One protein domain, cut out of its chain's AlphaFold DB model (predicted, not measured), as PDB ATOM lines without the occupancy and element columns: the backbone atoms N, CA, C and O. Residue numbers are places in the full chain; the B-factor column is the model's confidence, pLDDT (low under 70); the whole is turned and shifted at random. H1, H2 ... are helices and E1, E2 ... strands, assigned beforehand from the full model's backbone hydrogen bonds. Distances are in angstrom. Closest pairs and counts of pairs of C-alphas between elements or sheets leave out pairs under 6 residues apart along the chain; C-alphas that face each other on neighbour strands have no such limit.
ATOM      1  N   SER A 216      86.822 127.974 127.440       89.50
ATOM      2  CA  SER A 216      86.310 129.332 127.227       89.50
ATOM      3  C   SER A 216      87.401 130.405 127.228       89.50
ATOM      4  O   SER A 216      87.282 131.409 126.535       89.50
ATOM      5  N   MET A 217      88.467 130.215 128.010       85.62
ATOM      6  CA  MET A 217      89.617 131.113 128.003       85.62
ATOM      7  C   MET A 217      90.486 130.890 126.764       85.62
ATOM      8  O   MET A 217      90.990 131.864 126.219       85.62
ATOM      9  N   GLN A 218      90.638 129.644 126.313       87.69
ATOM     10  CA  GLN A 218      91.320 129.335 125.051       87.69
ATOM     11  C   GLN A 218      90.571 129.974 123.864       87.69
ATOM     12  O   GLN A 218      91.167 130.724 123.103       87.69
ATOM     13  N   ASP A 219      89.245 129.816 123.797       87.62
ATOM     14  CA  ASP A 219      88.390 130.457 122.786       87.62
ATOM     15  C   ASP A 219      88.458 131.989 122.857       87.62
ATOM     16  O   ASP A 219      88.465 132.674 121.835       87.62
ATOM     17  N   MET A 220      88.513 132.562 124.066       83.88
ATOM     18  CA  MET A 220      88.690 134.006 124.240       83.88
ATOM     19  C   MET A 220      90.042 134.469 123.687       83.88
ATOM     20  O   MET A 220      90.112 135.529 123.067       83.88
ATOM     21  N   ILE A 221      91.106 133.693 123.903       81.19
ATOM     22  CA  ILE A 221      92.438 133.967 123.357       81.19
ATOM     23  C   ILE A 221      92.396 133.942 121.819       81.19
ATOM     24  O   ILE A 221      92.881 134.882 121.187       81.19
ATOM     25  N   ASP A 222      91.730 132.952 121.224       83.19
ATOM     26  CA  ASP A 222      91.552 132.843 119.770       83.19
ATOM     27  C   ASP A 222      90.719 133.995 119.203       83.19
ATOM     28  O   ASP A 222      91.017 134.556 118.143       83.19
ATOM     29  N   TRP A 223      89.671 134.396 119.921       84.69
ATOM     30  CA  TRP A 223      88.867 135.552 119.553       84.69
ATOM     31  C   TRP A 223      89.698 136.839 119.575       84.69
ATOM     32  O   TRP A 223      89.582 137.650 118.654       84.69
ATOM     33  N   LEU A 224      90.560 137.024 120.580       80.06
ATOM     34  CA  LEU A 224      91.453 138.180 120.659       80.06
ATOM     35  C   LEU A 224      92.439 138.207 119.482       80.06
ATOM     36  O   LEU A 224      92.538 139.252 118.840       80.06
ATOM     37  N   ASP A 225      93.094 137.085 119.146       79.12
ATOM     38  CA  ASP A 225      94.025 136.978 117.998       79.12
ATOM     39  C   ASP A 225      93.347 137.375 116.674       79.12
ATOM     40  O   ASP A 225      93.878 138.172 115.893       79.12
ATOM     41  N   ASN A 226      92.120 136.897 116.455       81.31
ATOM     42  CA  ASN A 226      91.358 137.165 115.234       81.31
ATOM     43  C   ASN A 226      90.844 138.608 115.116       81.31
ATOM     44  O   ASN A 226      90.510 139.053 114.017       81.31
ATOM     45  N   ASN A 227      90.772 139.353 116.222       80.31
ATOM     46  CA  ASN A 227      90.218 140.706 116.241       80.31
ATOM     47  C   ASN A 227      91.252 141.799 116.562       80.31
ATOM     48  O   ASN A 227      90.871 142.951 116.788       80.31
ATOM     49  N   VAL A 228      92.552 141.478 116.524       75.56
ATOM     50  CA  VAL A 228      93.639 142.435 116.803       75.56
ATOM     51  C   VAL A 228      93.532 143.692 115.940       75.56
ATOM     52  O   VAL A 228      93.547 144.801 116.468       75.56
ATOM     53  N   VAL A 229      93.351 143.533 114.624       77.38
ATOM     54  CA  VAL A 229      93.208 144.664 113.687       77.38
ATOM     55  C   VAL A 229      91.894 145.412 113.917       77.38
ATOM     56  O   VAL A 229      91.870 146.639 113.891       77.38
ATOM     57  N   THR A 230      90.810 144.677 114.176       80.62
ATOM     58  CA  THR A 230      89.462 145.228 114.368       80.62
ATOM     59  C   THR A 230      89.384 146.161 115.577       80.62
ATOM     60  O   THR A 230      88.720 147.193 115.502       80.62
ATOM     61  N   TYR A 231      90.068 145.827 116.676       78.69
ATOM     62  CA  TYR A 231      90.021 146.597 117.926       78.69
ATOM     63  C   TYR A 231      91.320 147.340 118.258       78.69
ATOM     64  O   TYR A 231      91.418 147.928 119.333       78.69
ATOM     65  N   GLY A 232      92.305 147.339 117.356       75.00
ATOM     66  CA  GLY A 232      93.597 147.991 117.589       75.00
ATOM     67  C   GLY A 232      94.343 147.428 118.802       75.00
ATOM     68  O   GLY A 232      94.960 148.189 119.545       75.00
ATOM     69  N   LEU A 233      94.252 146.112 119.036       73.94
ATOM     70  CA  LEU A 233      95.007 145.447 120.102       73.94
ATOM     71  C   LEU A 233      96.500 145.422 119.752       73.94
ATOM     72  O   LEU A 233      96.883 145.499 118.585       73.94
ATOM     73  N   SER A 234      97.353 145.315 120.771       68.44
ATOM     74  CA  SER A 234      98.799 145.289 120.558       68.44
ATOM     75  C   SER A 234      99.241 143.980 119.882       68.44
ATOM     76  O   SER A 234      98.646 142.918 120.088       68.44
ATOM     77  N   VAL A 235     100.298 144.043 119.071       66.25
ATOM     78  CA  VAL A 235     100.848 142.874 118.357       66.25
ATOM     79  C   VAL A 235     101.437 141.857 119.347       66.25
ATOM     80  O   VAL A 235     101.444 140.656 119.096       66.25
ATOM     81  N   GLU A 236     101.843 142.299 120.534       64.00
ATOM     82  CA  GLU A 236     102.318 141.434 121.615       64.00
ATOM     83  C   GLU A 236     101.202 140.530 122.160       64.00
ATOM     84  O   GLU A 236     101.452 139.354 122.428       64.00
ATOM     85  N   ILE A 237      99.962 141.035 122.259       63.50
ATOM     86  CA  ILE A 237      98.787 140.215 122.601       63.50
ATOM     87  C   ILE A 237      98.575 139.141 121.528       63.50
ATOM     88  O   ILE A 237      98.245 138.008 121.863       63.50
ATOM     89  N   GLN A 238      98.834 139.463 120.257       64.19
ATOM     90  CA  GLN A 238      98.733 138.519 119.144       64.19
ATOM     91  C   GLN A 238      99.731 137.360 119.266       64.19
ATOM     92  O   GLN A 238      99.360 136.188 119.198       64.19
ATOM     93  N   HIS A 239     101.010 137.676 119.475       64.50
ATOM     94  CA  HIS A 239     102.057 136.660 119.604       64.50
ATOM     95  C   HIS A 239     101.843 135.768 120.830       64.50
ATOM     96  O   HIS A 239     102.020 134.553 120.746       64.50
ATOM     97  N   GLN A 240     101.396 136.349 121.947       65.12
ATOM     98  CA  GLN A 240     101.046 135.582 123.140       65.12
ATOM     99  C   GLN A 240      99.782 134.750 122.940       65.12
ATOM    100  O   GLN A 240      99.732 133.621 123.416       65.12
ATOM    101  N   ALA A 241      98.782 135.244 122.213       67.31
ATOM    102  CA  ALA A 241      97.567 134.483 121.951       67.31
ATOM    103  C   ALA A 241      97.857 133.207 121.148       67.31
ATOM    104  O   ALA A 241      97.372 132.129 121.480       67.31
ATOM    105  N   ARG A 242      98.769 133.290 120.174       73.81
ATOM    106  CA  ARG A 242      99.199 132.128 119.381       73.81
ATOM    107  C   ARG A 242     100.009 131.097 120.164       73.81
ATOM    108  O   ARG A 242     100.162 129.972 119.692       73.81
ATOM    109  N   SER A 243     100.506 131.439 121.355       82.12
ATOM    110  CA  SER A 243     101.301 130.521 122.178       82.12
ATOM    111  C   SER A 243     100.557 129.232 122.527       82.12
ATOM    112  O   SER A 243     101.175 128.167 122.585       82.12
ATOM    113  N   ILE A 244      99.234 129.303 122.709       84.56
ATOM    114  CA  ILE A 244      98.423 128.144 123.091       84.56
ATOM    115  C   ILE A 244      98.383 127.065 121.999       84.56
ATOM    116  O   ILE A 244      98.282 125.878 122.304       84.56
ATOM    117  N   HIS A 245      98.606 127.478 120.749       86.19
ATOM    118  CA  HIS A 245      98.675 126.617 119.567       86.19
ATOM    119  C   HIS A 245     100.067 126.038 119.304       86.19
ATOM    120  O   HIS A 245     100.249 125.256 118.371       86.19
ATOM    121  N   SER A 246     101.073 126.409 120.100       89.25
ATOM    122  CA  SER A 246     102.428 125.871 119.960       89.25
ATOM    123  C   SER A 246     102.484 124.368 120.268       89.25
ATOM    124  O   SER A 246     101.660 123.826 121.013       89.25
ATOM    125  N   TYR A 247     103.493 123.676 119.729       91.94
ATOM    126  CA  TYR A 247     103.671 122.240 119.959       91.94
ATOM    127  C   TYR A 247     103.815 121.909 121.448       91.94
ATOM    128  O   TYR A 247     103.184 120.965 121.924       91.94
ATOM    129  N   ALA A 248     104.609 122.682 122.193       92.62
ATOM    130  CA  ALA A 248     104.784 122.478 123.627       92.62
ATOM    131  C   ALA A 248     103.478 122.703 124.402       92.62
ATOM    132  O   ALA A 248     103.144 121.894 125.270       92.62
ATOM    133  N   ALA A 249     102.706 123.746 124.075       92.44
ATOM    134  CA  ALA A 249     101.415 123.995 124.714       92.44
ATOM    135  C   ALA A 249     100.434 122.840 124.465       92.44
ATOM    136  O   ALA A 249      99.876 122.295 125.415       92.44
ATOM    137  N   GLN A 250     100.311 122.384 123.217       93.25
ATOM    138  CA  GLN A 250      99.488 121.232 122.835       93.25
ATOM    139  C   GLN A 250      99.928 119.933 123.542       93.25
ATOM    140  O   GLN A 250      99.100 119.121 123.949       93.25
ATOM    141  N   GLN A 251     101.232 119.735 123.757       94.19
ATOM    142  CA  GLN A 251     101.757 118.590 124.513       94.19
ATOM    143  C   GLN A 251     101.532 118.688 126.028       94.19
ATOM    144  O   GLN A 251     101.585 117.664 126.713       94.19
ATOM    145  N   MET A 252     101.283 119.886 126.564       95.31
ATOM    146  CA  MET A 252     100.979 120.099 127.981       95.31
ATOM    147  C   MET A 252      99.477 120.155 128.267       95.31
ATOM    148  O   MET A 252      99.063 119.705 129.331       95.31
ATOM    149  N   LEU A 253      98.656 120.696 127.369       94.31
ATOM    150  CA  LEU A 253      97.230 120.917 127.602       94.31
ATOM    151  C   LEU A 253      96.423 119.625 127.503       94.31
ATOM    152  O   LEU A 253      96.376 118.988 126.455       94.31
ATOM    153  N   ILE A 254      95.727 119.271 128.588       94.44
ATOM    154  CA  ILE A 254      94.869 118.076 128.634       94.44
ATOM    155  C   ILE A 254      93.716 118.204 127.630       94.44
ATOM    156  O   ILE A 254      93.373 117.232 126.959       94.44
ATOM    157  N   TYR A 255      93.145 119.402 127.515       94.00
ATOM    158  CA  TYR A 255      92.070 119.743 126.586       94.00
ATOM    159  C   TYR A 255      92.469 120.971 125.776       94.00
ATOM    160  O   TYR A 255      93.078 121.896 126.320       94.00
ATOM    161  N   HIS A 256      92.099 120.983 124.499       92.56
ATOM    162  CA  HIS A 256      92.351 122.095 123.589       92.56
ATOM    163  C   HIS A 256      91.137 122.314 122.677       92.56
ATOM    164  O   HIS A 256      90.422 121.352 122.376       92.56
ATOM    165  N   THR A 257      90.897 123.560 122.266       90.12
ATOM    166  CA  THR A 257      89.720 123.981 121.477       90.12
ATOM    167  C   THR A 257      89.620 123.270 120.129       90.12
ATOM    168  O   THR A 257      88.527 122.904 119.705       90.12
ATOM    169  N   ASP A 258      90.761 122.917 119.533       89.31
ATOM    170  CA  ASP A 258      90.840 122.090 118.316       89.31
ATOM    171  C   ASP A 258      90.182 120.699 118.423       89.31
ATOM    172  O   ASP A 258      89.883 120.079 117.402       89.31
ATOM    173  N   TYR A 259      89.974 120.170 119.635       89.50
ATOM    174  CA  TYR A 259      89.487 118.800 119.857       89.50
ATOM    175  C   TYR A 259      88.101 118.754 120.509       89.50
ATOM    176  O   TYR A 259      87.790 117.859 121.303       89.50
ATOM    177  N   ILE A 260      87.236 119.700 120.154       87.50
ATOM    178  CA  ILE A 260      85.831 119.729 120.568       87.50
ATOM    179  C   ILE A 260      84.963 119.002 119.522       87.50
ATOM    180  O   ILE A 260      85.058 119.263 118.326       87.50
ATOM    181  N   ASN A 261      84.106 118.074 119.965       85.19
ATOM    182  CA  ASN A 261      83.110 117.403 119.121       85.19
ATOM    183  C   ASN A 261      81.696 117.748 119.612       85.19
ATOM    184  O   ASN A 261      81.224 117.186 120.604       85.19
ATOM    185  N   GLY A 262      81.036 118.690 118.935       84.44
ATOM    186  CA  GLY A 262      79.790 119.282 119.429       84.44
ATOM    187  C   GLY A 262      80.038 120.018 120.746       84.44
ATOM    188  O   GLY A 262      80.904 120.880 120.803       84.44
ATOM    189  N   ASP A 263      79.334 119.630 121.810       81.44
ATOM    190  CA  ASP A 263      79.501 120.207 123.156       81.44
ATOM    191  C   ASP A 263      80.471 119.404 124.047       81.44
ATOM    192  O   ASP A 263      80.572 119.639 125.254       81.44
ATOM    193  N   VAL A 264      81.166 118.406 123.484       84.38
ATOM    194  CA  VAL A 264      82.033 117.494 124.239       84.38
ATOM    195  C   VAL A 264      83.502 117.780 123.941       84.38
ATOM    196  O   VAL A 264      83.977 117.603 122.819       84.38
ATOM    197  N   ALA A 265      84.238 118.169 124.981       88.94
ATOM    198  CA  ALA A 265      85.688 118.289 124.940       88.94
ATOM    199  C   ALA A 265      86.347 116.903 124.906       88.94
ATOM    200  O   ALA A 265      86.129 116.088 125.807       88.94
ATOM    201  N   ASN A 266      87.193 116.646 123.906       91.69
ATOM    202  CA  ASN A 266      88.034 115.454 123.875       91.69
ATOM    203  C   ASN A 266      89.427 115.774 124.411       91.69
ATOM    204  O   ASN A 266      89.931 116.889 124.276       91.69
ATOM    205  N   VAL A 267      90.062 114.768 125.013       93.56
ATOM    206  CA  VAL A 267      91.457 114.883 125.441       93.56
ATOM    207  C   VAL A 267      92.326 115.153 124.218       93.56
ATOM    208  O   VAL A 267      92.204 114.462 123.205       93.56
ATOM    209  N   ASN A 268      93.228 116.122 124.336       93.75
ATOM    210  CA  ASN A 268      94.156 116.482 123.282       93.75
ATOM    211  C   ASN A 268      95.034 115.263 122.893       93.75
ATOM    212  O   ASN A 268      95.757 114.713 123.742       93.75
TER     213      ASN A 268
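This is residues 216 to 268 of the 292 residues of an uncharacterized protein of Dyadobacter sp. UC 10 (UniProt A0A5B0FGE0). A small two-strand hairpin, E1 and E2, makes one end of a flat body whose middle is two helices, H1 and H3, set at a steep tilt and running opposite ways. The short helix H2 lies at the far end, between H1 and H3 along the chain, and H4 makes the corner from H3 to the hairpin. The printed part has 53 residues, with four named helices and then two named strands in the order H1 H2 H3 H4 E1 E2; the sheet E1 - E2 is antiparallel and the class is mixed, helices and strands. It is only just loose, close to compact, with a radius of gyration of the C-alphas of 12.1 A and spans of 34 by 24 by 12 A.

E1 is residues 255 to 261, 11.9 A long, and E2 is residues 264 to 267, 9.9 A, ending at C-alpha 267 (91.457, 114.883, 125.441). H1, residues 216 to 226, begins at C-alpha 216 (86.310, 129.332, 127.227) and is 15.2 A long. H3, residues 235 to 245, is 16.4 A long. H2 is residues 228 to 231, and H4 is residues 247 to 252.

In the hairpin of E1 and E2, N 261 and O 264 are 2.9 A apart, within hydrogen-bond range. The closest C-alphas of H1 and E1, Gln 218 and Thr 257, are 6.6 A apart. H1 and H3 touch, closest at the C-alphas of Asp 225 and Gln 238, 5.1 A, at a steep tilt of 48 degrees. H3 and H4 are close but not clearly touching, with the C-alphas of Ile 244 and Gln 250 7.0 A apart. H2 is close to but not clearly touching H3, at the C-alphas of Val 228 and Gln 238, 6.8 A. Every O i to N i+4 pair is within hydrogen-bond range in H1 and H4, 4 of 7 in H3, and H2 is too short for one.

The C-alphas farthest apart, Gly 232 and Val 267, are 34.1 A apart. The printed part has no cut, and its five links are tight. Mean pLDDT of the printed part is 83.0; residues 234 to 241 are under 70.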